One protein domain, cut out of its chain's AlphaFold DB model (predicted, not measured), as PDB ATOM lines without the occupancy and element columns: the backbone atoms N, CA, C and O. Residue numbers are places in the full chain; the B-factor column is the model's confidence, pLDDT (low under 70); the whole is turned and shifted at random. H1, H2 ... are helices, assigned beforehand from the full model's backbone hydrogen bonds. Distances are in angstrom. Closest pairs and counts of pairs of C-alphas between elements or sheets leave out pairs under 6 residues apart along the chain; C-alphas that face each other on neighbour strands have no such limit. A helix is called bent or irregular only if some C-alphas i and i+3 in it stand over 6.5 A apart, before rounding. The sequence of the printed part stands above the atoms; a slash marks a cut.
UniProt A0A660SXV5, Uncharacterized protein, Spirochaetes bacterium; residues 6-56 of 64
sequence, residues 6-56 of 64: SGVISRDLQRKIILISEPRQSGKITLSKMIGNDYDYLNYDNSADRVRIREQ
ATOM      1  N   SER A   6      50.463 -46.996   2.008       87.06
ATOM      2  CA  SER A   6      49.992 -45.606   2.073       87.06
ATOM      3  C   SER A   6      51.056 -44.665   2.638       87.06
ATOM      4  O   SER A   6      51.228 -43.572   2.123       87.06
ATOM      5  N   GLY A   7      51.814 -45.095   3.655       87.94
ATOM      6  CA  GLY A   7      52.864 -44.266   4.255       87.94
ATOM      7  C   GLY A   7      54.054 -44.013   3.325       87.94
ATOM      8  O   GLY A   7      54.580 -42.904   3.299       87.94
ATOM      9  N   VAL A   8      54.453 -45.023   2.547       89.44
ATOM     10  CA  VAL A   8      55.536 -44.895   1.557       89.44
ATOM     11  C   VAL A   8      55.087 -43.985   0.421       89.44
ATOM     12  O   VAL A   8      55.793 -43.043   0.084       89.44
ATOM     13  N   ILE A   9      53.875 -44.206  -0.094       91.00
ATOM     14  CA  ILE A   9      53.298 -43.396  -1.166       91.00
ATOM     15  C   ILE A   9      53.166 -41.932  -0.742       91.00
ATOM     16  O   ILE A   9      53.622 -41.056  -1.466       91.00
ATOM     17  N   SER A  10      52.607 -41.646   0.436       88.94
ATOM     18  CA  SER A  10      52.470 -40.263   0.909       88.94
ATOM     19  C   SER A  10      53.819 -39.564   1.087       88.94
ATOM     20  O   SER A  10      53.917 -38.379   0.800       88.94
ATOM     21  N   ARG A  11      54.856 -40.277   1.547       90.38
ATOM     22  CA  ARG A  11      56.211 -39.719   1.684       90.38
ATOM     23  C   ARG A  11      56.830 -39.413   0.324       90.38
ATOM     24  O   ARG A  11      57.443 -38.369   0.145       90.38
ATOM     25  N   ASP A  12      56.671 -40.327  -0.618       91.38
ATOM     26  CA  ASP A  12      57.262 -40.226  -1.944       91.38
ATOM     27  C   ASP A  12      56.568 -39.159  -2.806       91.38
ATOM     28  O   ASP A  12      57.248 -38.402  -3.498       91.38
ATOM     29  N   LEU A  13      55.245 -39.018  -2.692       89.62
ATOM     30  CA  LEU A  13      54.468 -37.991  -3.399       89.62
ATOM     31  C   LEU A  13      54.879 -36.555  -3.051       89.62
ATOM     32  O   LEU A  13      54.612 -35.653  -3.835       89.62
ATOM     33  N   GLN A  14      55.561 -36.332  -1.923       87.31
ATOM     34  CA  GLN A  14      56.095 -35.012  -1.566       87.31
ATOM     35  C   GLN A  14      57.242 -34.551  -2.473       87.31
ATOM     36  O   GLN A  14      57.637 -33.395  -2.390       87.31
ATOM     37  N   ARG A  15      57.851 -35.455  -3.251       87.56
ATOM     38  CA  ARG A  15      59.069 -35.157  -4.024       87.56
ATOM     39  C   ARG A  15      59.090 -35.738  -5.431       87.56
ATOM     40  O   ARG A  15      59.959 -35.381  -6.217       87.56
ATOM     41  N   LYS A  16      58.232 -36.714  -5.731       89.12
ATOM     42  CA  LYS A  16      58.236 -37.407  -7.022       89.12
ATOM     43  C   LYS A  16      56.845 -37.881  -7.413       89.12
ATOM     44  O   LYS A  16      55.995 -38.180  -6.578       89.12
ATOM     45  N   ILE A  17      56.658 -38.017  -8.720       90.81
ATOM     46  CA  ILE A  17      55.483 -38.652  -9.315       90.81
ATOM     47  C   ILE A  17      55.502 -40.148  -8.977       90.81
ATOM     48  O   ILE A  17      56.550 -40.794  -9.038       90.81
ATOM     49  N   ILE A  18      54.335 -40.712  -8.659       92.00
ATOM     50  CA  ILE A  18      54.167 -42.149  -8.424       92.00
ATOM     51  C   ILE A  18      53.309 -42.758  -9.524       92.00
ATOM     52  O   ILE A  18      52.195 -42.309  -9.786       92.00
ATOM     53  N   LEU A  19      53.815 -43.833 -10.127       92.06
ATOM     54  CA  LEU A  19      53.079 -44.665 -11.072       92.06
ATOM     55  C   LEU A  19      52.626 -45.941 -10.364       92.06
ATOM     56  O   LEU A  19      53.445 -46.689  -9.838       92.06
ATOM     57  N   ILE A  20      51.316 -46.190 -10.353       89.62
ATOM     58  CA  ILE A  20      50.729 -47.396  -9.757       89.62
ATOM     59  C   ILE A  20      50.245 -48.309 -10.887       89.62
ATOM     60  O   ILE A  20      49.152 -48.127 -11.428       89.62
ATOM     61  N   SER A  21      51.055 -49.306 -11.237       87.06
ATOM     62  CA  SER A  21      50.724 -50.331 -12.231       87.06
ATOM     63  C   SER A  21      50.433 -51.658 -11.543       87.06
ATOM     64  O   SER A  21      51.326 -52.239 -10.950       87.06
ATOM     65  N   GLU A  22      49.202 -52.153 -11.636       81.56
ATOM     66  CA  GLU A  22      48.800 -53.444 -11.059       81.56
ATOM     67  C   GLU A  22      47.645 -54.055 -11.876       81.56
ATOM     68  O   GLU A  22      46.933 -53.297 -12.567       81.56
ATOM     69  N   PRO A  23      47.392 -55.379 -11.771       83.25
ATOM     70  CA  PRO A  23      46.241 -56.040 -12.383       83.25
ATOM     71  C   PRO A  23      44.917 -55.323 -12.091       83.25
ATOM     72  O   PRO A  23      44.761 -54.598 -11.100       83.25
ATOM     73  N   ARG A  24      43.923 -55.507 -12.968       79.56
ATOM     74  CA  ARG A  24      42.573 -54.988 -12.704       79.56
ATOM     75  C   ARG A  24      42.054 -55.578 -11.384       79.56
ATOM     76  O   ARG A  24      42.348 -56.719 -11.056       79.56
ATOM     77  N   GLN A  25      41.311 -54.769 -10.624       81.94
ATOM     78  CA  GLN A  25      40.691 -55.137  -9.337       81.94
ATOM     79  C   GLN A  25      41.638 -55.384  -8.142       81.94
ATOM     80  O   GLN A  25      41.161 -55.708  -7.061       81.94
ATOM     81  N   SER A  26      42.939 -55.088  -8.241       85.00
ATOM     82  CA  SER A  26      43.877 -55.139  -7.096       85.00
ATOM     83  C   SER A  26      43.636 -54.075  -6.005       85.00
ATOM     84  O   SER A  26      44.309 -54.041  -4.975       85.00
ATOM     85  N   GLY A  27      42.672 -53.170  -6.211       84.94
ATOM     86  CA  GLY A  27      42.354 -52.087  -5.277       84.94
ATOM     87  C   GLY A  27      43.191 -50.816  -5.455       84.94
ATOM     88  O   GLY A  27      43.158 -49.953  -4.579       84.94
ATOM     89  N   LYS A  28      43.894 -50.655  -6.586       88.44
ATOM     90  CA  LYS A  28      44.687 -49.450  -6.915       88.44
ATOM     91  C   LYS A  28      43.893 -48.137  -6.867       88.44
ATOM     92  O   LYS A  28      44.385 -47.138  -6.345       88.44
ATOM     93  N   ILE A  29      42.640 -48.150  -7.335       87.06
ATOM     94  CA  ILE A  29      41.744 -46.979  -7.283       87.06
ATOM     95  C   ILE A  29      41.437 -46.620  -5.828       87.06
ATOM     96  O   ILE A  29      41.530 -45.461  -5.437       87.06
ATOM     97  N   THR A  30      41.107 -47.623  -5.013       88.44
ATOM     98  CA  THR A  30      40.823 -47.433  -3.589       88.44
ATOM     99  C   THR A  30      42.042 -46.889  -2.854       88.44
ATOM    100  O   THR A  30      41.902 -45.942  -2.094       88.44
ATOM    101  N   LEU A  31      43.233 -47.442  -3.107       88.50
ATOM    102  CA  LEU A  31      44.477 -46.953  -2.511       88.50
ATOM    103  C   LEU A  31      44.721 -45.480  -2.863       88.50
ATOM    104  O   LEU A  31      44.939 -44.685  -1.957       88.50
ATOM    105  N   SER A  32      44.612 -45.123  -4.146       87.19
ATOM    106  CA  SER A  32      44.818 -43.748  -4.628       87.19
ATOM    107  C   SER A  32      43.861 -42.763  -3.952       87.19
ATOM    108  O   SER A  32      44.291 -41.743  -3.430       87.19
ATOM    109  N   LYS A  33      42.573 -43.114  -3.853       85.75
ATOM    110  CA  LYS A  33      41.559 -42.285  -3.178       85.75
ATOM    111  C   LYS A  33      41.780 -42.148  -1.667       85.75
ATOM    112  O   LYS A  33      41.342 -41.170  -1.077       85.75
ATOM    113  N   MET A  34      42.439 -43.116  -1.029       87.44
ATOM    114  CA  MET A  34      42.749 -43.064   0.406       87.44
ATOM    115  C   MET A  34      43.943 -42.163   0.742       87.44
ATOM    116  O   MET A  34      44.095 -41.792   1.902       87.44
ATOM    117  N   ILE A  35      44.806 -41.854  -0.229       84.25
ATOM    118  CA  ILE A  35      46.014 -41.042  -0.023       84.25
ATOM    119  C   ILE A  35      45.678 -39.547   0.134       84.25
ATOM    120  O   ILE A  35      46.475 -38.810   0.709       84.25
ATOM    121  N   GLY A  36      44.475 -39.130  -0.270       75.00
ATOM    122  CA  GLY A  36      43.955 -37.771  -0.103       75.00
ATOM    123  C   GLY A  36      43.785 -37.031  -1.430       75.00
ATOM    124  O   GLY A  36      44.240 -37.496  -2.473       75.00
ATOM    125  N   ASN A  37      43.117 -35.877  -1.380       73.62
ATOM    126  CA  ASN A  37      42.795 -35.055  -2.558       73.62
ATOM    127  C   ASN A  37      43.847 -33.976  -2.855       73.62
ATOM    128  O   ASN A  37      43.655 -33.167  -3.756       73.62
ATOM    129  N   ASP A  38      44.949 -33.953  -2.105       84.75
ATOM    130  CA  ASP A  38      45.986 -32.936  -2.262       84.75
ATOM    131  C   ASP A  38      46.854 -33.155  -3.505       84.75
ATOM    132  O   ASP A  38      47.657 -32.290  -3.826       84.75
ATOM    133  N   TYR A  39      46.745 -34.293  -4.190       87.81
ATOM    134  CA  TYR A  39      47.561 -34.620  -5.357       87.81
ATOM    135  C   TYR A  39      46.687 -34.856  -6.585       87.81
ATOM    136  O   TYR A  39      45.584 -35.396  -6.481       87.81
ATOM    137  N   ASP A  40      47.215 -34.509  -7.759       90.44
ATOM    138  CA  ASP A  40      46.584 -34.851  -9.028       90.44
ATOM    139  C   ASP A  40      46.527 -36.374  -9.205       90.44
ATOM    140  O   ASP A  40      47.546 -37.067  -9.257       90.44
ATOM    141  N   TYR A  41      45.311 -36.900  -9.334       91.62
ATOM    142  CA  TYR A  41      45.066 -38.285  -9.714       91.62
ATOM    143  C   TYR A  41      44.799 -38.361 -11.218       91.62
ATOM    144  O   TYR A  41      43.830 -37.782 -11.703       91.62
ATOM    145  N   LEU A  42      45.636 -39.108 -11.941       91.75
ATOM    146  CA  LEU A  42      45.506 -39.317 -13.383       91.75
ATOM    147  C   LEU A  42      45.333 -40.805 -13.684       91.75
ATOM    148  O   LEU A  42      46.215 -41.621 -13.408       91.75
ATOM    149  N   ASN A  43      44.195 -41.170 -14.269       91.31
ATOM    150  CA  ASN A  43      43.914 -42.537 -14.680       91.31
ATOM    151  C   ASN A  43      44.243 -42.739 -16.164       91.31
ATOM    152  O   ASN A  43      43.539 -42.243 -17.035       91.31
ATOM    153  N   TYR A  44      45.243 -43.563 -16.472       90.44
ATOM    154  CA  TYR A  44      45.627 -43.847 -17.860       90.44
ATOM    155  C   TYR A  44      44.509 -44.485 -18.714       90.44
ATOM    156  O   TYR A  44      44.492 -44.334 -19.938       90.44
ATOM    157  N   ASP A  45      43.535 -45.171 -18.106       89.19
ATOM    158  CA  ASP A  45      42.386 -45.715 -18.842       89.19
ATOM    159  C   ASP A  45      41.381 -44.614 -19.250       89.19
ATOM    160  O   ASP A  45      40.647 -44.784 -20.230       89.19
ATOM    161  N   ASN A  46      41.380 -43.461 -18.572       93.44
ATOM    162  CA  ASN A  46      40.525 -42.316 -18.887       93.44
ATOM    163  C   ASN A  46      41.112 -41.499 -20.056       93.44
ATOM    164  O   ASN A  46      42.287 -41.138 -20.061       93.44
ATOM    165  N   SER A  47      40.296 -41.206 -21.073       95.56
ATOM    166  CA  SER A  47      40.743 -40.496 -22.279       95.56
ATOM    167  C   SER A  47      41.196 -39.060 -22.016       95.56
ATOM    168  O   SER A  47      42.200 -38.652 -22.593       95.56
ATOM    169  N   ALA A  48      40.504 -38.316 -21.151       95.12
ATOM    170  CA  ALA A  48      40.871 -36.948 -20.793       95.12
ATOM    171  C   ALA A  48      42.172 -36.920 -19.978       95.12
ATOM    172  O   ALA A  48      43.074 -36.137 -20.272       95.12
ATOM    173  N   ASP A  49      42.326 -37.841 -19.025       94.75
ATOM    174  CA  ASP A  49      43.560 -37.952 -18.243       94.75
ATOM    175  C   ASP A  49      44.755 -38.353 -19.116       94.75
ATOM    176  O   ASP A  49      45.856 -37.851 -18.905       94.75
ATOM    177  N   ARG A  50      44.570 -39.192 -20.151       95.12
ATOM    178  CA  ARG A  50      45.645 -39.485 -21.121       95.12
ATOM    179  C   ARG A  50      46.147 -38.238 -21.840       95.12
ATOM    180  O   ARG A  50      47.347 -38.146 -22.100       95.12
ATOM    181  N   VAL A  51      45.256 -37.303 -22.168       96.31
ATOM    182  CA  VAL A  51      45.643 -36.013 -22.760       96.31
ATOM    183  C   VAL A  51      46.464 -35.215 -21.748       96.31
ATOM    184  O   VAL A  51      47.591 -34.848 -22.067       96.31
ATOM    185  N   ARG A  52      45.990 -35.085 -20.498       94.75
ATOM    186  CA  ARG A  52      46.733 -34.409 -19.414       94.75
ATOM    187  C   ARG A  52      48.122 -35.004 -19.180       94.75
ATOM    188  O   ARG A  52      49.084 -34.266 -18.981       94.75
ATOM    189  N   ILE A  53      48.245 -36.334 -19.218       93.69
ATOM    190  CA  ILE A  53      49.533 -37.033 -19.084       93.69
ATOM    191  C   ILE A  53      50.464 -36.667 -20.247       93.69
ATOM    192  O   ILE A  53      51.634 -36.360 -20.028       93.69
ATOM    193  N   ARG A  54      49.956 -36.693 -21.484       94.44
ATOM    194  CA  ARG A  54      50.740 -36.389 -22.691       94.44
ATOM    195  C   ARG A  54      51.200 -34.932 -22.727       94.44
ATOM    196  O   ARG A  54      52.344 -34.670 -23.078       94.44
ATOM    197  N   GLU A  55      50.317 -34.012 -22.363       95.31
ATOM    198  CA  GLU A  55      50.574 -32.566 -22.329       95.31
ATOM    199  C   GLU A  55      51.335 -32.127 -21.075       95.31
ATOM    200  O   GLU A  55      51.792 -30.992 -20.980       95.31
ATOM    201  N   GLN A  56      51.503 -33.038 -20.117       91.88
ATOM    202  CA  GLN A  56      52.162 -32.795 -18.844       91.88
ATOM    203  C   GLN A  56      51.526 -31.664 -18.024       91.88
ATOM    204  O   GLN A  56      52.214 -30.864 -17.388       91.88
TER     205      GLN A  56
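AT A GLANCE: This is residues 6 to 56 of the 64 residues of an uncharacterized protein of Spirochaetes bacterium (UniProt A0A660SXV5). Three short helices sit well spread on a winding chain: H1 and H2 near each other, about perpendicular, and H3 by itself at the far end of the longest axis from H1. Two long links with no named element, residues 13 to 27 and 35 to 46, make much of the body between the helices, and residues 22 to 27 of the first link stick out as a loop before H2. The printed part has 51 residues with three named helices, H1, H2 and H3 in that order, and no named strand; the class is all helix, though under half of the residues, 23 of 51, are in named elements. The whole is only just compact, close to loose, with a radius of gyration of the C-alphas of 11.4 A and spans of 29 by 27 by 17 A.

HOW THE PARTS SIT: The longest helix by residues is H3, residues 47 to 55, and it touches no helix. H3 is apart from H2, residues 28 to 34, although the two follow each other in the chain. H3 is also apart from H1, residues 6 to 12. H1 and H2 are close but not clearly touching, with 2 pairs of C-alphas within 8 A. Their closest C-alphas are those of Ser 6 and Leu 31, 7.3 A apart. The centres of H1 and H2 are 12.4 A apart, and their lines stand at 85 degrees, about perpendicular. In H1, H2 and H3 every O i to N i+4 pair is within hydrogen-bond range.

IN THESE COORDINATES: H3 runs from Ser 47 to Glu 55, 12.6 A from first to last C-alpha, and ends at C-alpha 55 at (50.574, -32.566, -22.329). H2 runs from Lys 28, with its C-alpha at (44.687, -49.450, -6.915), to Met 34. H1 runs from Ser 6, with its C-alpha at (49.992, -45.606, 2.073), to Asp 12. H1 and H2 each measure 9.9 A from first to last C-alpha. No helix is bent or irregular.

THE WHOLE: The two C-alphas farthest apart are those of Gly 7 and Ser 47, at 29.4 A, and the C-alphas of Ser 6 and Gln 56, the first and last printed, are 24.6 A apart. The printed part has no cut. The link from H1 to H2 is long, with 15 residues, and residues 22 to 27 in it stand free. The link from H2 to H3 is also long, with 12 residues. The mean pLDDT of the printed part is 88.8, and no printed residue is under 70.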